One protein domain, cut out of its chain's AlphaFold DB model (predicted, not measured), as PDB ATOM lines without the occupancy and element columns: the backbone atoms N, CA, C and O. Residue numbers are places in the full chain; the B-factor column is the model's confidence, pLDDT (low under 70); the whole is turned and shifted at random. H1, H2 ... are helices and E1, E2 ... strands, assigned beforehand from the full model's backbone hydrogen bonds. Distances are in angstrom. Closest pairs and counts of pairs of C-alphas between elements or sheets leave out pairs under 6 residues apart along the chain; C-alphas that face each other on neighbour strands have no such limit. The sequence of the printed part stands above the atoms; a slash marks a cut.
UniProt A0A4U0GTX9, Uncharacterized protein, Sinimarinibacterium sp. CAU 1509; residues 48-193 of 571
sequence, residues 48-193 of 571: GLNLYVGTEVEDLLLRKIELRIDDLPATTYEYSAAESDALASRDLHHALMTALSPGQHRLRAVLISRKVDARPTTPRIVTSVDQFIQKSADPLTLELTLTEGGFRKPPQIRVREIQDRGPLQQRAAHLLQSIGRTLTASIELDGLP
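This is residues 48 to 193 of the 571 residues of an uncharacterized protein of Sinimarinibacterium sp. CAU 1509 (UniProt A0A4U0GTX9). Two four-stranded sheets lie face to face as a sandwich, E3 E2 E5 E6 as one layer and E4 E1 E7 E8 as the other, their strands at 21 degrees to each other; helix H2 packs on the face of the second sheet turned away from the first, with H3 folded back beside H2 on its far side. The short helix H1 lies near one end of the sandwich, beside E2 and in touch with H2. The 146 printed residues hold three named helices and eight named strands, in the order E1 E2 E3 H1 E4 E5 E6 E7 E8 H2 H3. The sheet E3 E2 E5 E6 is all antiparallel, E4 E1 E7 E8 is mixed, and the class is mixed, helices and strands. The whole is compact, with a radius of gyration of the C-alphas of 15.3 A, and spans 46 by 34 by 28 A.

In the first sheet, E5 is residues 103 to 115, 38.0 A long, from C-alpha 103 at (-17.349, 6.846, -31.445) to C-alpha 115 at (14.801, 19.281, -15.400). E6, residues 125 to 135, is 30.5 A long and bends by 54 degrees at residue 132. E2, residues 60 to 69, is 25.4 A long and bends by 63 degrees at residue 63; E3 is residues 75 to 78, 10.4 A. In the second sheet, E1 is residues 48 to 55, 23.5 A, and begins with C-alpha 48 at (-18.024, 11.142, -20.422). E4 is residues 93 to 99, 18.3 A; E7 residues 140 to 147, 21.7 A; E8 residues 156 to 162, 18.7 A. H1 is residues 81 to 88, 10.3 A; H2 residues 166 to 178, 18.3 A; H3 residues 182 to 188, 9.9 A, ending with C-alpha 188 at (-12.823, 14.054, -6.339).

The twisted sheet E3 E2 E5 E6 has E3 and E6 as edge strands. The hairpin E5 and E6 is antiparallel at 162 degrees, with N 107 and O 131 2.8 A apart, within hydrogen-bond range. E2 is antiparallel to E5, with N 110 and O 66 at 2.8 A, and in the hairpin E2 and E3, N 65 and O 77 are 2.8 A apart. The other sheet, also twisted, faces it in a sandwich, two sheets face to face, with 8.8 A between the centres of the facing parts; the closest C-alphas of E6 and E8, Val 129 and Ile 157, are 6.2 A apart. There E1 and E7 are parallel at 16 degrees, with N 52 and O 142 at 2.9 A. E4 is antiparallel to E1, with N 51 and O 96 at 2.8 A; in the hairpin E7 and E8, N 145 and O 158 are 2.9 A apart. H2 is on this sheet, forming two layers, a helix on one face of a sheet, at a height over the sheet of 9.9 A. It only just lies over E4, E1 and E7, with 3 C-alphas on each, and runs slantwise to the strands, only just, at 58 degrees to E1 on the local plane. H2 and H3, a helical hairpin, touch at Ala 173 and Ala 185, whose C-alphas are 4.3 A apart, at a shallow tilt of 15 degrees, opposite ways. H3 is not on either sheet. H1 stands at the level of the sheet E3 E2 E5 E6, at a height of 2.6 A, and only grazes the other sheet with residues 83 to 88. H2 touches H1 with residues 175 to 178 alone; their closest C-alphas, Ala 86 and Leu 175, are 5.8 A apart. Every O i to N i+4 pair is within hydrogen-bond range in H1 and H2, and 2 of 3 in H3.

The C-alphas farthest apart are those of Thr 121 and Ala 137, 47.4 A. The printed part has no cut and no long link; the links E5 to E6 and E7 to E8 are short, the others tight. Mean pLDDT of the printed part is 82.0; 25 residues are under 70, among them 79 to 83, 115 to 123 and 178 to 180.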
ATOM      1  N   GLY A  48     -19.127  10.201 -20.276       78.75
ATOM      2  CA  GLY A  48     -18.024  11.142 -20.422       78.75
ATOM      3  C   GLY A  48     -16.666  10.480 -20.615       78.75
ATOM      4  O   GLY A  48     -16.508   9.261 -20.505       78.75
ATOM      5  N   LEU A  49     -15.689  11.325 -20.923       86.88
ATOM      6  CA  LEU A  49     -14.265  11.040 -20.896       86.88
ATOM      7  C   LEU A  49     -13.666  11.691 -19.643       86.88
ATOM      8  O   LEU A  49     -13.820  12.898 -19.454       86.88
ATOM      9  N   ASN A  50     -12.959  10.900 -18.836       90.12
ATOM     10  CA  ASN A  50     -12.124  11.373 -17.732       90.12
ATOM     11  C   ASN A  50     -10.657  11.159 -18.101       90.12
ATOM     12  O   ASN A  50     -10.275  10.056 -18.504       90.12
ATOM     13  N   LEU A  51      -9.834  12.192 -17.970       91.94
ATOM     14  CA  LEU A  51      -8.425  12.147 -18.337       91.94
ATOM     15  C   LEU A  51      -7.564  12.573 -17.152       91.94
ATOM     16  O   LEU A  51      -7.641  13.708 -16.686       91.94
ATOM     17  N   TYR A  52      -6.703  11.662 -16.711       94.00
ATOM     18  CA  TYR A  52      -5.741  11.886 -15.642       94.00
ATOM     19  C   TYR A  52      -4.332  11.990 -16.210       94.00
ATOM     20  O   TYR A  52      -3.973  11.264 -17.135       94.00
ATOM     21  N   VAL A  53      -3.524  12.881 -15.650       94.25
ATOM     22  CA  VAL A  53      -2.165  13.173 -16.114       94.25
ATOM     23  C   VAL A  53      -1.186  12.968 -14.974       94.25
ATOM     24  O   VAL A  53      -1.401  13.474 -13.876       94.25
ATOM     25  N   GLY A  54      -0.084  12.275 -15.245       91.38
ATOM     26  CA  GLY A  54       0.991  12.055 -14.281       91.38
ATOM     27  C   GLY A  54       2.369  11.967 -14.925       91.38
ATOM     28  O   GLY A  54       2.525  12.024 -16.147       91.38
ATOM     29  N   THR A  55       3.383  11.779 -14.086       87.75
ATOM     30  CA  THR A  55       4.756  11.495 -14.514       87.75
ATOM     31  C   THR A  55       5.332  10.318 -13.734       87.75
ATOM     32  O   THR A  55       5.127  10.188 -12.532       87.75
ATOM     33  N   GLU A  56       6.046   9.445 -14.441       85.50
ATOM     34  CA  GLU A  56       6.922   8.409 -13.877       85.50
ATOM     35  C   GLU A  56       8.404   8.823 -13.963       85.50
ATOM     36  O   GLU A  56       9.273   8.079 -13.520       85.50
ATOM     37  N   VAL A  57       8.703   9.987 -14.552       79.94
ATOM     38  CA  VAL A  57      10.070  10.481 -14.746       79.94
ATOM     39  C   VAL A  57      10.465  11.372 -13.568       79.94
ATOM     40  O   VAL A  57       9.938  12.474 -13.427       79.94
ATOM     41  N   GLU A  58      11.393  10.897 -12.737       69.19
ATOM     42  CA  GLU A  58      11.774  11.547 -11.471       69.19
ATOM     43  C   GLU A  58      12.573  12.850 -11.664       69.19
ATOM     44  O   GLU A  58      12.484  13.761 -10.844       69.19
ATOM     45  N   ASP A  59      13.340  12.979 -12.753       69.38
ATOM     46  CA  ASP A  59      14.197  14.146 -13.003       69.38
ATOM     47  C   ASP A  59      13.507  15.269 -13.802       69.38
ATOM     48  O   ASP A  59      14.130  16.305 -14.069       69.38
ATOM     49  N   LEU A  60      12.226  15.100 -14.157       75.88
ATOM     50  CA  LEU A  60      11.447  16.054 -14.946       75.88
ATOM     51  C   LEU A  60      10.226  16.587 -14.191       75.88
ATOM     52  O   LEU A  60       9.277  15.871 -13.892       75.88
ATOM     53  N   LEU A  61      10.198  17.904 -14.011       75.62
ATOM     54  CA  LEU A  61       9.048  18.647 -13.513       75.62
ATOM     55  C   LEU A  61       8.118  18.998 -14.677       75.62
ATOM     56  O   LEU A  61       8.508  19.734 -15.592       75.62
ATOM     57  N   LEU A  62       6.883  18.499 -14.632       80.00
ATOM     58  CA  LEU A  62       5.800  18.898 -15.534       80.00
ATOM     59  C   LEU A  62       5.439  20.367 -15.304       80.00
ATOM     60  O   LEU A  62       5.217  20.771 -14.171       80.00
ATOM     61  N   ARG A  63       5.399  21.172 -16.370       78.00
ATOM     62  CA  ARG A  63       5.139  22.624 -16.305       78.00
ATOM     63  C   ARG A  63       3.895  23.056 -17.049       78.00
ATOM     64  O   ARG A  63       3.287  24.046 -16.667       78.00
ATOM     65  N   LYS A  64       3.537  22.348 -18.113       82.69
ATOM     66  CA  LYS A  64       2.343  22.647 -18.894       82.69
ATOM     67  C   LYS A  64       1.818  21.385 -19.550       82.69
ATOM     68  O   LYS A  64       2.614  20.544 -19.972       82.69
ATOM     69  N   ILE A  65       0.506  21.301 -19.679       88.69
ATOM     70  CA  ILE A  65      -0.173  20.379 -20.572       88.69
ATOM     71  C   ILE A  65      -1.104  21.149 -21.510       88.69
ATOM     72  O   ILE A  65      -1.736  22.124 -21.119       88.69
ATOM     73  N   GLU A  66      -1.177  20.706 -22.756       89.44
ATOM     74  CA  GLU A  66      -2.203  21.105 -23.714       89.44
ATOM     75  C   GLU A  66      -2.910  19.838 -24.196       89.44
ATOM     76  O   GLU A  66      -2.271  18.937 -24.744       89.44
ATOM     77  N   LEU A  67      -4.217  19.751 -23.970       90.94
ATOM     78  CA  LEU A  67      -5.089  18.642 -24.340       90.94
ATOM     79  C   LEU A  67      -6.068  19.096 -25.414       90.94
ATOM     80  O   LEU A  67      -6.685  20.148 -25.304       90.94
ATOM     81  N   ARG A  68      -6.260  18.277 -26.444       92.38
ATOM     82  CA  ARG A  68      -7.279  18.505 -27.464       92.38
ATOM     83  C   ARG A  68      -7.924  17.192 -27.882       92.38
ATOM     84  O   ARG A  68      -7.226  16.259 -28.281       92.38
ATOM     85  N   ILE A  69      -9.252  17.165 -27.844       91.81
ATOM     86  CA  ILE A  69     -10.078  16.081 -28.377       91.81
ATOM     87  C   ILE A  69     -10.742  16.579 -29.656       91.81
ATOM     88  O   ILE A  69     -11.409  17.611 -29.643       91.81
ATOM     89  N   ASP A  70     -10.535  15.865 -30.759       91.38
ATOM     90  CA  ASP A  70     -11.048  16.226 -32.083       91.38
ATOM     91  C   ASP A  70     -10.734  17.688 -32.429       91.38
ATOM     92  O   ASP A  70      -9.592  18.132 -32.268       91.38
ATOM     93  N   ASP A  71     -11.731  18.436 -32.893       84.31
ATOM     94  CA  ASP A  71     -11.638  19.849 -33.251       84.31
ATOM     95  C   ASP A  71     -12.134  20.780 -32.131       84.31
ATOM     96  O   ASP A  71     -12.347  21.970 -32.365       84.31
ATOM     97  N   LEU A  72     -12.288  20.261 -30.905       81.50
ATOM     98  CA  LEU A  72     -12.607  21.089 -29.744       81.50
ATOM     99  C   LEU A  72     -11.437  22.036 -29.408       81.50
ATOM    100  O   LEU A  72     -10.276  21.736 -29.728       81.50
ATOM    101  N   PRO A  73     -11.715  23.186 -28.763       80.25
ATOM    102  CA  PRO A  73     -10.678  24.064 -28.234       80.25
ATOM    103  C   PRO A  73      -9.694  23.286 -27.360       80.25
ATOM    104  O   PRO A  73     -10.086  22.379 -26.626       80.25
ATOM    105  N   ALA A  74      -8.406  23.622 -27.455       82.81
ATOM    106  CA  ALA A  74      -7.402  22.974 -26.627       82.81
ATOM    107  C   ALA A  74      -7.542  23.444 -25.173       82.81
ATOM    108  O   ALA A  74      -7.415  24.638 -24.898       82.81
ATOM    109  N   THR A  75      -7.747  22.506 -24.255       81.62
ATOM    110  CA  THR A  75      -7.644  22.745 -22.817       81.62
ATOM    111  C   THR A  75      -6.167  22.837 -22.471       81.62
ATOM    112  O   THR A  75      -5.400  21.902 -22.697       81.62
ATOM    113  N   THR A  76      -5.739  23.988 -21.977       80.19
ATOM    114  CA  THR A  76      -4.363  24.214 -21.540       80.19
ATOM    115  C   THR A  76      -4.352  24.269 -20.031       80.19
ATOM    116  O   THR A  76      -5.261  24.859 -19.483       80.19
ATOM    117  N   TYR A  77      -3.333  23.705 -19.390       77.56
ATOM    118  CA  TYR A  77      -3.126  23.819 -17.952       77.56
ATOM    119  C   TYR A  77      -1.635  24.009 -17.661       77.56
ATOM    120  O   TYR A  77      -0.788  23.295 -18.206       77.56
ATOM    121  N   GLU A  78      -1.291  24.963 -16.800       70.50
ATOM    122  CA  GLU A  78       0.082  25.227 -16.352       70.50
ATOM    123  C   GLU A  78       0.250  24.811 -14.891       70.50
ATOM    124  O   GLU A  78      -0.582  25.150 -14.064       70.50
ATOM    125  N   TYR A  79       1.335  24.100 -14.579       67.12
ATOM    126  CA  TYR A  79       1.600  23.563 -13.244       67.12
ATOM    127  C   TYR A  79       2.499  24.498 -12.425       67.12
ATOM    128  O   TYR A  79       3.596  24.888 -12.861       67.12
ATOM    129  N   SER A  80       2.075  24.789 -11.197       61.12
ATOM    130  CA  SER A  80       2.899  25.398 -10.151       61.12
ATOM    131  C   SER A  80       4.040  24.473  -9.719       61.12
ATOM    132  O   SER A  80       4.029  23.274  -9.988       61.12
ATOM    133  N   ALA A  81       5.052  25.002  -9.015       59.16
ATOM    134  CA  ALA A  81       6.106  24.134  -8.487       59.16
ATOM    135  C   ALA A  81       5.561  23.099  -7.487       59.16
ATOM    136  O   ALA A  81       6.017  21.966  -7.516       59.16
ATOM    137  N   ALA A  82       4.580  23.465  -6.654       58.88
ATOM    138  CA  ALA A  82       3.970  22.540  -5.699       58.88
ATOM    139  C   ALA A  82       3.228  21.395  -6.407       58.88
ATOM    140  O   ALA A  82       3.399  20.236  -6.042       58.88
ATOM    141  N   GLU A  83       2.478  21.693  -7.470       67.81
ATOM    142  CA  GLU A  83       1.808  20.665  -8.278       67.81
ATOM    143  C   GLU A  83       2.811  19.810  -9.052       67.81
ATOM    144  O   GLU A  83       2.662  18.594  -9.094       67.81
ATOM    145  N   SER A  84       3.861  20.411  -9.629       70.44
ATOM    146  CA  SER A  84       4.946  19.649 -10.257       70.44
ATOM    147  C   SER A  84       5.591  18.670  -9.270       70.44
ATOM    148  O   SER A  84       5.892  17.540  -9.649       70.44
ATOM    149  N   ASP A  85       5.801  19.104  -8.024       66.94
ATOM    150  CA  ASP A  85       6.398  18.302  -6.953       66.94
ATOM    151  C   ASP A  85       5.442  17.167  -6.510       66.94
ATOM    152  O   ASP A  85       5.870  16.021  -6.336       66.94
ATOM    153  N   ALA A  86       4.135  17.438  -6.413       68.00
ATOM    154  CA  ALA A  86       3.113  16.423  -6.130       68.00
ATOM    155  C   ALA A  86       3.011  15.375  -7.254       68.00
ATOM    156  O   ALA A  86       3.031  14.170  -7.004       68.00
ATOM    157  N   LEU A  87       3.013  15.811  -8.518       76.38
ATOM    158  CA  LEU A  87       3.026  14.913  -9.679       76.38
ATOM    159  C   LEU A  87       4.294  14.053  -9.729       76.38
ATOM    160  O   LEU A  87       4.217  12.870 -10.060       76.38
ATOM    161  N   ALA A  88       5.453  14.615  -9.370       68.69
ATOM    162  CA  ALA A  88       6.698  13.857  -9.235       68.69
ATOM    163  C   ALA A  88       6.614  12.787  -8.129       68.69
ATOM    164  O   ALA A  88       7.249  11.739  -8.231       68.69
ATOM    165  N   SER A  89       5.760  12.994  -7.122       70.50
ATOM    166  CA  SER A  89       5.460  12.029  -6.052       70.50
ATOM    167  C   SER A  89       4.465  10.935  -6.476       70.50
ATOM    168  O   SER A  89       3.947  10.207  -5.632       70.50
ATOM    169  N   ARG A  90       4.234  10.774  -7.790       77.38
ATOM    170  CA  ARG A  90       3.288   9.834  -8.418       77.38
ATOM    171  C   ARG A  90       1.817  10.139  -8.162       77.38
ATOM    172  O   ARG A  90       0.980   9.267  -8.411       77.38
ATOM    173  N   ASP A  91       1.470  11.350  -7.757       83.94
ATOM    174  CA  ASP A  91       0.073  11.765  -7.789       83.94
ATOM    175  C   ASP A  91      -0.401  12.038  -9.226       83.94
ATOM    176  O   ASP A  91       0.370  11.953 -10.190       83.94
ATOM    177  N   LEU A  92      -1.698  12.305  -9.389       89.19
ATOM    178  CA  LEU A  92      -2.316  12.553 -10.690       89.19
ATOM    179  C   LEU A  92      -3.067  13.875 -10.703       89.19
ATOM    180  O   LEU A  92      -3.694  14.261  -9.729       89.19
ATOM    181  N   HIS A  93      -3.061  14.542 -11.846       89.69
ATOM    182  CA  HIS A  93      -3.949  15.660 -12.117       89.69
ATOM    183  C   HIS A  93      -5.154  15.159 -12.921       89.69
ATOM    184  O   HIS A  93      -4.968  14.642 -14.021       89.69
ATOM    185  N   HIS A  94      -6.374  15.319 -12.403       90.25
ATOM    186  CA  HIS A  94      -7.600  15.111 -13.178       90.25
ATOM    187  C   HIS A  94      -7.776  16.288 -14.152       90.25
ATOM    188  O   HIS A  94      -8.340  17.320 -13.808       90.25
ATOM    189  N   ALA A  95      -7.206  16.153 -15.349       85.50
ATOM    190  CA  ALA A  95      -6.954  17.266 -16.260       85.50
ATOM    191  C   ALA A  95      -8.107  17.585 -17.214       85.50
ATOM    192  O   ALA A  95      -8.127  18.663 -17.802       85.50
ATOM    193  N   LEU A  96      -9.023  16.643 -17.433       83.88
ATOM    194  CA  LEU A  96     -10.197  16.870 -18.269       83.88
ATOM    195  C   LEU A  96     -11.329  15.931 -17.859       83.88
ATOM    196  O   LEU A  96     -11.152  14.712 -17.855       83.88
ATOM    197  N   MET A  97     -12.505  16.510 -17.626       84.75
ATOM    198  CA  MET A  97     -13.776  15.799 -17.555       84.75
ATOM    199  C   MET A  97     -14.720  16.421 -18.584       84.75
ATOM    200  O   MET A  97     -15.058  17.597 -18.485       84.75
ATOM    201  N   THR A  98     -15.136  15.657 -19.593       81.81
ATOM    202  CA  THR A  98     -16.019  16.180 -20.648       81.81
ATOM    203  C   THR A  98     -16.995  15.132 -21.159       81.81
ATOM    204  O   THR A  98     -16.696  13.937 -21.160       81.81
ATOM    205  N   ALA A  99     -18.175  15.566 -21.601       81.75
ATOM    206  CA  ALA A  99     -19.125  14.686 -22.267       81.75
ATOM    207  C   ALA A  99     -18.564  14.285 -23.638       81.75
ATOM    208  O   ALA A  99     -18.160  15.139 -24.427       81.75
ATOM    209  N   LEU A 100     -18.546  12.984 -23.925       85.38
ATOM    210  CA  LEU A 100     -18.021  12.468 -25.185       85.38
ATOM    211  C   LEU A 100     -18.943  11.378 -25.717       85.38
ATOM    212  O   LEU A 100     -19.175  10.361 -25.059       85.38
ATOM    213  N   SER A 101     -19.474  11.606 -26.918       86.75
ATOM    214  CA  SER A 101     -20.342  10.652 -27.605       86.75
ATOM    215  C   SER A 101     -19.619   9.327 -27.880       86.75
ATOM    216  O   SER A 101     -18.408   9.330 -28.073       86.75
ATOM    217  N   PRO A 102     -20.325   8.188 -27.961       90.06
ATOM    218  CA  PRO A 102     -19.727   6.946 -28.442       90.06
ATOM    219  C   PRO A 102     -19.209   7.103 -29.878       90.06
ATOM    220  O   PRO A 102     -19.920   7.619 -30.742       90.06
ATOM    221  N   GLY A 103     -17.988   6.646 -30.148       91.69
ATOM    222  CA  GLY A 103     -17.349   6.846 -31.445       91.69
ATOM    223  C   GLY A 103     -15.827   6.793 -31.404       91.69
ATOM    224  O   GLY A 103     -15.212   6.558 -30.364       91.69
ATOM    225  N   GLN A 104     -15.217   6.977 -32.574       95.12
ATOM    226  CA  GLN A 104     -13.775   7.157 -32.701       95.12
ATOM    227  C   GLN A 104     -13.449   8.648 -32.559       95.12
ATOM    228  O   GLN A 104     -14.002   9.463 -33.293       95.12
ATOM    229  N   HIS A 105     -12.526   8.982 -31.660       94.75
ATOM    230  CA  HIS A 105     -12.098  10.356 -31.382       94.75
ATOM    231  C   HIS A 105     -10.579  10.478 -31.494       94.75
ATOM    232  O   HIS A 105      -9.851   9.509 -31.275       94.75
ATOM    233  N   ARG A 106     -10.071  11.660 -31.837       96.06
ATOM    234  CA  ARG A 106      -8.637  11.948 -31.947       96.06
ATOM    235  C   ARG A 106      -8.155  12.704 -30.714       96.06
ATOM    236  O   ARG A 106      -8.473  13.876 -30.540       96.06
ATOM    237  N   LEU A 107      -7.338  12.049 -29.896       95.62
ATOM    238  CA  LEU A 107      -6.681  12.637 -28.732       95.62
ATOM    239  C   LEU A 107      -5.308  13.185 -29.129       95.62
ATOM    240  O   LEU A 107      -4.442  12.446 -29.601       95.62
ATOM    241  N   ARG A 108      -5.099  14.475 -28.877       96.44
ATOM    242  CA  ARG A 108      -3.809  15.156 -29.002       96.44
ATOM    243  C   ARG A 108      -3.423  15.736 -27.652       96.44
ATOM    244  O   ARG A 108      -4.195  16.496 -27.078       96.44
ATOM    245  N   ALA A 109      -2.237  15.394 -27.162       95.88
ATOM    246  CA  ALA A 109      -1.717  15.934 -25.913       95.88
ATOM    247  C   ALA A 109      -0.263  16.379 -26.071       95.88
ATOM    248  O   ALA A 109       0.540  15.679 -26.690       95.88
ATOM    249  N   VAL A 110       0.073  17.529 -25.492       95.38
ATOM    250  CA  VAL A 110       1.431  18.077 -25.427       95.38
ATOM    251  C   VAL A 110       1.776  18.333 -23.966       95.38
ATOM    252  O   VAL A 110       1.096  19.100 -23.298       95.38
ATOM    253  N   LEU A 111       2.843  17.709 -23.475       92.81
ATOM    254  CA  LEU A 111       3.414  17.937 -22.151       92.81
ATOM    255  C   LEU A 111       4.716  18.724 -22.301       92.81
ATOM    256  O   LEU A 111       5.614  18.322 -23.044       92.81
ATOM    257  N   ILE A 112       4.838  19.824 -21.566       87.25
ATOM    258  CA  ILE A 112       6.070  20.604 -21.464       87.25
ATOM    259  C   ILE A 112       6.660  20.391 -20.074       87.25
ATOM    260  O   ILE A 112       6.007  20.670 -19.067       87.25
ATOM    261  N   SER A 113       7.907  19.937 -20.015       83.44
ATOM    262  CA  SER A 113       8.627  19.652 -18.777       83.44
ATOM    263  C   SER A 113       9.997  20.331 -18.727       83.44
ATOM    264  O   SER A 113      10.515  20.856 -19.719       83.44
ATOM    265  N   ARG A 114      10.581  20.377 -17.528       77.88
ATOM    266  CA  ARG A 114      11.928  20.900 -17.276       77.88
ATOM    267  C   ARG A 114      12.659  20.008 -16.294       77.88
ATOM    268  O   ARG A 114      12.034  19.449 -15.403       77.88
ATOM    269  N   LYS A 115      13.982  19.944 -16.414       69.31
ATOM    270  CA  LYS A 115      14.801  19.281 -15.400       69.31
ATOM    271  C   LYS A 115      14.704  19.992 -14.054       69.31
ATOM    272  O   LYS A 115      14.577  21.217 -14.019       69.31
ATOM    273  N   VAL A 116      14.802  19.232 -12.967       59.88
ATOM    274  CA  VAL A 116      14.770  19.759 -11.588       59.88
ATOM    275  C   VAL A 116      15.865  20.815 -11.346       59.88
ATOM    276  O   VAL A 116      15.654  21.771 -10.602       59.88
ATOM    277  N   ASP A 117      17.016  20.694 -12.012       55.31
ATOM    278  CA  ASP A 117      18.178  21.588 -11.908       55.31
ATOM    279  C   ASP A 117      18.272  22.644 -13.030       55.31
ATOM    280  O   ASP A 117      19.272  23.359 -13.145       55.31
ATOM    281  N   ALA A 118      17.239  22.760 -13.870       50.38
ATOM    282  CA  ALA A 118      17.233  23.656 -15.019       50.38
ATOM    283  C   ALA A 118      17.347  25.136 -14.601       50.38
ATOM    284  O   ALA A 118      16.525  25.658 -13.848       50.38
ATOM    285  N   ARG A 119      18.320  25.858 -15.174       47.19
ATOM    286  CA  ARG A 119      18.415  27.326 -15.068       47.19
ATOM    287  C   ARG A 119      17.300  27.980 -15.897       47.19
ATOM    288  O   ARG A 119      16.803  27.339 -16.825       47.19
ATOM    289  N   PRO A 120      16.925  29.253 -15.655       43.94
ATOM    290  CA  PRO A 120      15.901  29.952 -16.447       43.94
ATOM    291  C   PRO A 120      16.133  29.907 -17.966       43.94
ATOM    292  O   PRO A 120      15.184  29.824 -18.735       43.94
ATOM    293  N   THR A 121      17.396  29.887 -18.399       45.50
ATOM    294  CA  THR A 121      17.790  29.812 -19.813       45.50
ATOM    295  C   THR A 121      17.832  28.389 -20.381       45.50
ATOM    296  O   THR A 121      18.013  28.215 -21.585       45.50
ATOM    297  N   THR A 122      17.693  27.356 -19.545       56.56
ATOM    298  CA  THR A 122      17.701  25.959 -19.987       56.56
ATOM    299  C   THR A 122      16.445  25.667 -20.825       56.56
ATOM    300  O   THR A 122      15.336  25.900 -20.334       56.56
ATOM    301  N   PRO A 123      16.588  25.126 -22.054       68.75
ATOM    302  CA  PRO A 123      15.456  24.810 -22.923       68.75
ATOM    303  C   PRO A 123      14.443  23.868 -22.266       68.75
ATOM    304  O   PRO A 123      14.811  22.950 -21.531       68.75
ATOM    305  N   ARG A 124      13.157  24.086 -22.561       78.69
ATOM    306  CA  ARG A 124      12.067  23.210 -22.114       78.69
ATOM    307  C   ARG A 124      12.023  21.938 -22.966       78.69
ATOM    308  O   ARG A 124      12.318  21.979 -24.159       78.69
ATOM    309  N   ILE A 125      11.634  20.825 -22.356       85.00
ATOM    310  CA  ILE A 125      11.444  19.541 -23.034       85.00
ATOM    311  C   ILE A 125       9.972  19.441 -23.423       85.00
ATOM    312  O   ILE A 125       9.097  19.596 -22.574       85.00
ATOM    313  N   VAL A 126       9.696  19.206 -24.704       91.38
ATOM    314  CA  VAL A 126       8.333  19.089 -25.237       91.38
ATOM    315  C   VAL A 126       8.102  17.648 -25.663       91.38
ATOM    316  O   VAL A 126       8.876  17.102 -26.448       91.38
ATOM    317  N   THR A 127       7.040  17.039 -25.145       95.25
ATOM    318  CA  THR A 127       6.637  15.664 -25.453       95.25
ATOM    319  C   THR A 127       5.201  15.674 -25.949       95.25
ATOM    320  O   THR A 127       4.364  16.343 -25.353       95.25
ATOM    321  N   SER A 128       4.889  14.946 -27.018       96.38
ATOM    322  CA  SER A 128       3.545  14.951 -27.605       96.38
ATOM    323  C   SER A 128       3.055  13.557 -27.976       96.38
ATOM    324  O   SER A 128       3.854  12.701 -28.357       96.38
ATOM    325  N   VAL A 129       1.737  13.369 -27.952       96.31
ATOM    326  CA  VAL A 129       1.040  12.194 -28.490       96.31
ATOM    327  C   VAL A 129      -0.145  12.635 -29.347       96.31
ATOM    328  O   VAL A 129      -0.815  13.620 -29.037       96.31
ATOM    329  N   ASP A 130      -0.380  11.909 -30.437       96.62
ATOM    330  CA  ASP A 130      -1.511  12.081 -31.348       96.62
ATOM    331  C   ASP A 130      -2.003  10.687 -31.743       96.62
ATOM    332  O   ASP A 130      -1.309   9.957 -32.455       96.62
ATOM    333  N   GLN A 131      -3.152  10.281 -31.208       95.81
ATOM    334  CA  GLN A 131      -3.700   8.946 -31.424       95.81
ATOM    335  C   GLN A 131      -5.227   8.950 -31.451       95.81
ATOM    336  O   GLN A 131      -5.880   9.834 -30.899       95.81
ATOM    337  N   PHE A 132      -5.803   7.920 -32.066       95.38
ATOM    338  CA  PHE A 132      -7.240   7.683 -32.014       95.38
ATOM    339  C   PHE A 132      -7.605   6.869 -30.769       95.38
ATOM    340  O   PHE A 132      -6.919   5.906 -30.431       95.38
ATOM    341  N   ILE A 133      -8.696   7.252 -30.111       94.25
ATOM    342  CA  ILE A 133      -9.317   6.542 -28.992       94.25
ATOM    343  C   ILE A 133     -10.720   6.092 -29.403       94.25
ATOM    344  O   ILE A 133     -11.387   6.764 -30.193       94.25
ATOM    345  N   GLN A 134     -11.164   4.954 -28.878       93.00
ATOM    346  CA  GLN A 134     -12.497   4.423 -29.137       93.00
ATOM    347  C   GLN A 134     -13.343   4.560 -27.874       93.00
ATOM    348  O   GLN A 134     -13.018   3.979 -26.845       93.00
ATOM    349  N   LYS A 135     -14.436   5.318 -27.951       90.56
ATOM    350  CA  LYS A 135     -15.385   5.512 -26.854       90.56
ATOM    351  C   LYS A 135     -16.592   4.595 -27.053       90.56
ATOM    352  O   LYS A 135     -17.274   4.687 -28.075       90.56
ATOM    353  N   SER A 136     -16.847   3.705 -26.093       87.69
ATOM    354  CA  SER A 136     -18.068   2.889 -26.038       87.69
ATOM    355  C   SER A 136     -19.235   3.682 -25.423       87.69
ATOM    356  O   SER A 136     -19.137   4.894 -25.201       87.69
ATOM    357  N   ALA A 137     -20.359   3.010 -25.158       83.81
ATOM    358  CA  ALA A 137     -21.460   3.593 -24.392       83.81
ATOM    359  C   ALA A 137     -21.078   3.852 -22.921       83.81
ATOM    360  O   ALA A 137     -21.558   4.821 -22.341       83.81
ATOM    361  N   ASP A 138     -20.164   3.059 -22.359       83.19
ATOM    362  CA  ASP A 138     -19.726   3.161 -20.961       83.19
ATOM    363  C   ASP A 138     -18.722   4.309 -20.766       83.19
ATOM    364  O   ASP A 138     -17.987   4.630 -21.708       83.19
ATOM    365  N   PRO A 139     -18.647   4.951 -19.586       83.81
ATOM    366  CA  PRO A 139     -17.661   5.996 -19.305       83.81
ATOM    367  C   PRO A 139     -16.224   5.553 -19.621       83.81
ATOM    368  O   PRO A 139     -15.813   4.452 -19.265       83.81
ATOM    369  N   LEU A 140     -15.443   6.422 -20.271       90.56
ATOM    370  CA  LEU A 140     -14.048   6.134 -20.621       90.56
ATOM    371  C   LEU A 140     -13.118   6.892 -19.678       90.56
ATOM    372  O   LEU A 140     -13.226   8.111 -19.550       90.56
ATOM    373  N   THR A 141     -12.182   6.179 -19.055       93.25
ATOM    374  CA  THR A 141     -11.143   6.778 -18.212       93.25
ATOM    375  C   THR A 141      -9.772   6.511 -18.816       93.25
ATOM    376  O   THR A 141      -9.423   5.361 -19.083       93.25
ATOM    377  N   LEU A 142      -8.994   7.572 -19.029       95.12
ATOM    378  CA  LEU A 142      -7.642   7.506 -19.578       95.12
ATOM    379  C   LEU A 142      -6.609   8.046 -18.582       95.12
ATOM    380  O   LEU A 142      -6.802   9.106 -17.993       95.12
ATOM    381  N   GLU A 143      -5.481   7.351 -18.458       96.12
ATOM    382  CA  GLU A 143      -4.275   7.824 -17.773       96.12
ATOM    383  C   GLU A 143      -3.204   8.171 -18.816       96.12
ATOM    384  O   GLU A 143      -2.797   7.322 -19.616       96.12
ATOM    385  N   LEU A 144      -2.763   9.429 -18.823       96.38
ATOM    386  CA  LEU A 144      -1.644   9.932 -19.609       96.38
ATOM    387  C   LEU A 144      -0.436  10.078 -18.689       96.38
ATOM    388  O   LEU A 144      -0.372  10.982 -17.857       96.38
ATOM    389  N   THR A 145       0.552   9.215 -18.873       94.62
ATOM    390  CA  THR A 145       1.749   9.197 -18.033       94.62
ATOM    391  C   THR A 145       2.965   9.586 -18.858       94.62
ATOM    392  O   THR A 145       3.250   8.971 -19.889       94.62
ATOM    393  N   LEU A 146       3.712  10.596 -18.409       92.31
ATOM    394  CA  LEU A 146       5.047  10.859 -18.939       92.31
ATOM    395  C   LEU A 146       5.988   9.748 -18.469       92.31
ATOM    396  O   LEU A 146       6.124   9.520 -17.271       92.31
ATOM    397  N   THR A 147       6.634   9.063 -19.405       91.81
ATOM    398  CA  THR A 147       7.495   7.908 -19.120       91.81
ATOM    399  C   THR A 147       8.857   8.061 -19.777       91.81
ATOM    400  O   THR A 147       9.008   8.773 -20.777       91.81
ATOM    401  N   GLU A 148       9.867   7.398 -19.216       86.44
ATOM    402  CA  GLU A 148      11.203   7.392 -19.802       86.44
ATOM    403  C   GLU A 148      11.196   6.698 -21.170       86.44
ATOM    404  O   GLU A 148      10.627   5.621 -21.345       86.44
ATOM    405  N   GLY A 149      11.886   7.283 -22.153       76.94
ATOM    406  CA  GLY A 149      12.030   6.680 -23.481       76.94
ATOM    407  C   GLY A 149      13.000   5.491 -23.534       76.94
ATOM    408  O   GLY A 149      13.103   4.838 -24.575       76.94
ATOM    409  N   GLY A 150      13.739   5.221 -22.451       74.06
ATOM    410  CA  GLY A 150      14.881   4.301 -22.403       74.06
ATOM    411  C   GLY A 150      16.224   4.982 -22.713       74.06
ATOM    412  O   GLY A 150      16.310   6.202 -22.852       74.06
ATOM    413  N   PHE A 151      17.305   4.197 -22.833       68.75
ATOM    414  CA  PHE A 151      18.672   4.724 -22.970       68.75
ATOM    415  C   PHE A 151      18.809   5.700 -24.157       68.75
ATOM    416  O   PHE A 151      18.714   5.299 -25.318       68.75
ATOM    417  N   ARG A 152      19.054   6.985 -23.850       72.25
ATOM    418  CA  ARG A 152      19.203   8.117 -24.795       72.25
ATOM    419  C   ARG A 152      17.988   8.446 -25.677       72.25
ATOM    420  O   ARG A 152      18.134   9.221 -26.622       72.25
ATOM    421  N   LYS A 153      16.803   7.907 -25.401       84.69
ATOM    422  CA  LYS A 153      15.581   8.283 -26.126       84.69
ATOM    423  C   LYS A 153      14.846   9.404 -25.384       84.69
ATOM    424  O   LYS A 153      14.895   9.435 -24.155       84.69
ATOM    425  N   PRO A 154      14.176  10.324 -26.102       84.62
ATOM    426  CA  PRO A 154      13.357  11.342 -25.457       84.62
ATOM    427  C   PRO A 154      12.209  10.683 -24.676       84.62
ATOM    428  O   PRO A 154      11.782   9.585 -25.052       84.62
ATOM    429  N   PRO A 155      11.708  11.331 -23.610       90.00
ATOM    430  CA  PRO A 155      10.541  10.847 -22.882       90.00
ATOM    431  C   PRO A 155       9.331  10.719 -23.818       90.00
ATOM    432  O   PRO A 155       9.279  11.344 -24.879       90.00
ATOM    433  N   GLN A 156       8.369   9.879 -23.441       94.56
ATOM    434  CA  GLN A 156       7.165   9.607 -24.229       94.56
ATOM    435  C   GLN A 156       5.918   9.650 -23.349       94.56
ATOM    436  O   GLN A 156       5.984   9.373 -22.151       94.56
ATOM    437  N   ILE A 157       4.772   9.962 -23.955       96.12
ATOM    438  CA  ILE A 157       3.472   9.901 -23.281       96.12
ATOM    439  C   ILE A 157       2.888   8.514 -23.505       96.12
ATOM    440  O   ILE A 157       2.634   8.117 -24.643       96.12
ATOM    441  N   ARG A 158       2.665   7.783 -22.418       95.56
ATOM    442  CA  ARG A 158       1.920   6.527 -22.431       95.56
ATOM    443  C   ARG A 158       0.456   6.837 -22.146       95.56
ATOM    444  O   ARG A 158       0.160   7.461 -21.135       95.56
ATOM    445  N   VAL A 159      -0.440   6.385 -23.017       96.25
ATOM    446  CA  VAL A 159      -1.892   6.494 -22.823       96.25
ATOM    447  C   VAL A 159      -2.433   5.119 -22.446       96.25
ATOM    448  O   VAL A 159      -2.201   4.152 -23.175       96.25
ATOM    449  N   ARG A 160      -3.132   5.015 -21.315       95.06
ATOM    450  CA  ARG A 160      -3.750   3.769 -20.839       95.06
ATOM    451  C   ARG A 160      -5.230   3.971 -20.582       95.06
ATOM    452  O   ARG A 160      -5.611   4.941 -19.943       95.06
ATOM    453  N   GLU A 161      -6.039   3.024 -21.030       94.12
ATOM    454  CA  GLU A 161      -7.438   2.922 -20.627       94.12
ATOM    455  C   GLU A 161      -7.534   2.198 -19.284       94.12
ATOM    456  O   GLU A 161      -6.896   1.161 -19.078       94.12
ATOM    457  N   ILE A 162      -8.301   2.774 -18.362       93.19
ATOM    458  CA  ILE A 162      -8.437   2.301 -16.990       93.19
ATOM    459  C   ILE A 162      -9.901   1.953 -16.730       93.19
ATOM    460  O   ILE A 162     -10.787   2.773 -16.951       93.19
ATOM    461  N   GLN A 163     -10.141   0.734 -16.245       85.31
ATOM    462  CA  GLN A 163     -11.487   0.265 -15.909       85.31
ATOM    463  C   GLN A 163     -11.939   0.763 -14.532       85.31
ATOM    464  O   GLN A 163     -13.037   1.291 -14.398       85.31
ATOM    465  N   ASP A 164     -11.088   0.619 -13.512       83.81
ATOM    466  CA  ASP A 164     -11.370   1.102 -12.159       83.81
ATOM    467  C   ASP A 164     -10.762   2.491 -11.947       83.81
ATOM    468  O   ASP A 164      -9.546   2.646 -11.809       83.81
ATOM    469  N   ARG A 165     -11.623   3.512 -11.926       84.56
ATOM    470  CA  ARG A 165     -11.213   4.903 -11.700       84.56
ATOM    471  C   ARG A 165     -10.867   5.216 -10.239       84.56
ATOM    472  O   ARG A 165     -10.214   6.227  -9.997       84.56
ATOM    473  N   GLY A 166     -11.252   4.373  -9.276       85.12
ATOM    474  CA  GLY A 166     -11.103   4.651  -7.843       85.12
ATOM    475  C   GLY A 166      -9.666   4.987  -7.411       85.12
ATOM    476  O   GLY A 166      -9.452   6.027  -6.784       85.12
ATOM    477  N   PRO A 167      -8.653   4.185  -7.792       87.81
ATOM    478  CA  PRO A 167      -7.252   4.484  -7.485       87.81
ATOM    479  C   PRO A 167      -6.739   5.791  -8.108       87.81
ATOM    480  O   PRO A 167      -5.878   6.455  -7.529       87.81
ATOM    481  N   LEU A 168      -7.250   6.177  -9.283       89.62
ATOM    482  CA  LEU A 168      -6.871   7.430  -9.943       89.62
ATOM    483  C   LEU A 168      -7.471   8.629  -9.207       89.62
ATOM    484  O   LEU A 168      -6.744   9.577  -8.921       89.62
ATOM    485  N   GLN A 169      -8.748   8.537  -8.821       88.12
ATOM    486  CA  GLN A 169      -9.429   9.545  -8.002       88.12
ATOM    487  C   GLN A 169      -8.726   9.745  -6.654       88.12
ATOM    488  O   GLN A 169      -8.528  10.874  -6.221       88.12
ATOM    489  N   GLN A 170      -8.269   8.670  -6.001       87.81
ATOM    490  CA  GLN A 170      -7.507   8.777  -4.750       87.81
ATOM    491  C   GLN A 170      -6.180   9.524  -4.933       87.81
ATOM    492  O   GLN A 170      -5.865  10.406  -4.137       87.81
ATOM    493  N   ARG A 171      -5.419   9.219  -5.992       89.38
ATOM    494  CA  ARG A 171      -4.164   9.927  -6.320       89.38
ATOM    495  C   ARG A 171      -4.419  11.388  -6.700       89.38
ATOM    496  O   ARG A 171      -3.637  12.258  -6.329       89.38
ATOM    497  N   ALA A 172      -5.515  11.671  -7.399       88.00
ATOM    498  CA  ALA A 172      -5.911  13.035  -7.732       88.00
ATOM    499  C   ALA A 172      -6.353  13.837  -6.504       88.00
ATOM    500  O   ALA A 172      -5.935  14.978  -6.310       88.00
ATOM    501  N   ALA A 173      -7.117  13.218  -5.612       85.62
ATOM    502  CA  ALA A 173      -7.484  13.810  -4.339       85.62
ATOM    503  C   ALA A 173      -6.264  14.034  -3.433       85.62
ATOM    504  O   ALA A 173      -6.207  15.049  -2.742       85.62
ATOM    505  N   HIS A 174      -5.273  13.135  -3.458       83.88
ATOM    506  CA  HIS A 174      -4.035  13.298  -2.697       83.88
ATOM    507  C   HIS A 174      -3.218  14.489  -3.213       83.88
ATOM    508  O   HIS A 174      -2.803  15.321  -2.404       83.88
ATOM    509  N   LEU A 175      -3.108  14.660  -4.541       81.38
ATOM    510  CA  LEU A 175      -2.531  15.870  -5.138       81.38
ATOM    511  C   LEU A 175      -3.225  17.116  -4.594       81.38
ATOM    512  O   LEU A 175      -2.562  17.997  -4.051       81.38
ATOM    513  N   LEU A 176      -4.556  17.168  -4.696       77.94
ATOM    514  CA  LEU A 176      -5.360  18.307  -4.256       77.94
ATOM    515  C   LEU A 176      -5.168  18.596  -2.760       77.94
ATOM    516  O   LEU A 176      -4.998  19.752  -2.383       77.94
ATOM    517  N   GLN A 177      -5.120  17.571  -1.905       74.75
ATOM    518  CA  GLN A 177      -4.825  17.739  -0.479       74.75
ATOM    519  C   GLN A 177      -3.409  18.270  -0.233       74.75
ATOM    520  O   GLN A 177      -3.240  19.163   0.598       74.75
ATOM    521  N   SER A 178      -2.409  17.773  -0.968       65.12
ATOM    522  CA  SER A 178      -1.009  18.195  -0.821       65.12
ATOM    523  C   SER A 178      -0.795  19.679  -1.143       65.12
ATOM    524  O   SER A 178       0.070  20.320  -0.548       65.12
ATOM    525  N   ILE A 179      -1.633  20.240  -2.022       64.06
ATOM    526  CA  ILE A 179      -1.641  21.664  -2.387       64.06
ATOM    527  C   ILE A 179      -2.724  22.469  -1.647       64.06
ATOM    528  O   ILE A 179      -3.002  23.612  -2.000       64.06
ATOM    529  N   GLY A 180      -3.354  21.887  -0.621       64.94
ATOM    530  CA  GLY A 180      -4.309  22.577   0.250       64.94
ATOM    531  C   GLY A 180      -5.710  22.792  -0.335       64.94
ATOM    532  O   GLY A 180      -6.464  23.602   0.204       64.94
ATOM    533  N   ARG A 181      -6.090  22.096  -1.412       71.44
ATOM    534  CA  ARG A 181      -7.435  22.110  -2.029       71.44
ATOM    535  C   ARG A 181      -8.336  21.017  -1.445       71.44
ATOM    536  O   ARG A 181      -8.867  20.164  -2.160       71.44
ATOM    537  N   THR A 182      -8.503  21.028  -0.126       72.75
ATOM    538  CA  THR A 182      -9.227  19.997   0.645       72.75
ATOM    539  C   THR A 182     -10.685  19.831   0.212       72.75
ATOM    540  O   THR A 182     -11.163  18.703   0.093       72.75
ATOM    541  N   LEU A 183     -11.379  20.933  -0.083       71.38
ATOM    542  CA  LEU A 183     -12.772  20.911  -0.536       71.38
ATOM    543  C   LEU A 183     -12.921  20.384  -1.970       71.38
ATOM    544  O   LEU A 183     -13.894  19.714  -2.289       71.38
ATOM    545  N   THR A 184     -11.951  20.645  -2.851       75.44
ATOM    546  CA  THR A 184     -11.968  20.041  -4.198       75.44
ATOM    547  C   THR A 184     -11.637  18.549  -4.113       75.44
ATOM    548  O   THR A 184     -12.257  17.736  -4.793       75.44
ATOM    549  N   ALA A 185     -10.711  18.165  -3.228       78.38
ATOM    550  CA  ALA A 185     -10.370  16.766  -2.995       78.38
ATOM    551  C   ALA A 185     -11.568  15.940  -2.493       78.38
ATOM    552  O   ALA A 185     -11.687  14.772  -2.846       78.38
ATOM    553  N   SER A 186     -12.470  16.524  -1.692       74.75
ATOM    554  CA  SER A 186     -13.661  15.810  -1.212       74.75
ATOM    555  C   SER A 186     -14.674  15.518  -2.322       74.75
ATOM    556  O   SER A 186     -15.353  14.495  -2.258       74.75
ATOM    557  N   ILE A 187     -14.731  16.363  -3.356       75.62
ATOM    558  CA  ILE A 187     -15.526  16.123  -4.570       75.62
ATOM    559  C   ILE A 187     -14.885  15.032  -5.422       75.62
ATOM    560  O   ILE A 187     -15.580  14.134  -5.888       75.62
ATOM    561  N   GLU A 188     -13.562  15.078  -5.593       81.56
ATOM    562  CA  GLU A 188     -12.823  14.054  -6.339       81.56
ATOM    563  C   GLU A 188     -12.996  12.657  -5.708       81.56
ATOM    564  O   GLU A 188     -13.081  11.656  -6.419       81.56
ATOM    565  N   LEU A 189     -13.132  12.596  -4.376       79.12
ATOM    566  CA  LEU A 189     -13.414  11.382  -3.599       79.12
ATOM    567  C   LEU A 189     -14.902  11.002  -3.523       79.12
ATOM    568  O   LEU A 189     -15.248  10.122  -2.731       79.12
ATOM    569  N   ASP A 190     -15.807  11.622  -4.287       76.19
ATOM    570  CA  ASP A 190     -17.225  11.258  -4.205       76.19
ATOM    571  C   ASP A 190     -17.452   9.762  -4.481       76.19
ATOM    572  O   ASP A 190     -16.971   9.187  -5.459       76.19
ATOM    573  N   GLY A 191     -18.195   9.116  -3.579       68.94
ATOM    574  CA  GLY A 191     -18.453   7.675  -3.612       68.94
ATOM    575  C   GLY A 191     -17.290   6.785  -3.149       68.94
ATOM    576  O   GLY A 191     -17.478   5.572  -3.074       68.94
ATOM    577  N   LEU A 192     -16.138   7.355  -2.792       73.62
ATOM    578  CA  LEU A 192     -14.979   6.651  -2.239       73.62
ATOM    579  C   LEU A 192     -14.832   6.933  -0.734       73.62
ATOM    580  O   LEU A 192     -15.351   7.935  -0.230       73.62
ATOM    581  N   PRO A 193     -14.152   6.054   0.029       68.88
ATOM    582  CA  PRO A 193     -13.767   6.399   1.391       68.88
ATOM    583  C   PRO A 193     -12.899   7.667   1.370       68.88
ATOM    584  O   PRO A 193     -12.136   7.859   0.416       68.88
TER     585      PRO A 193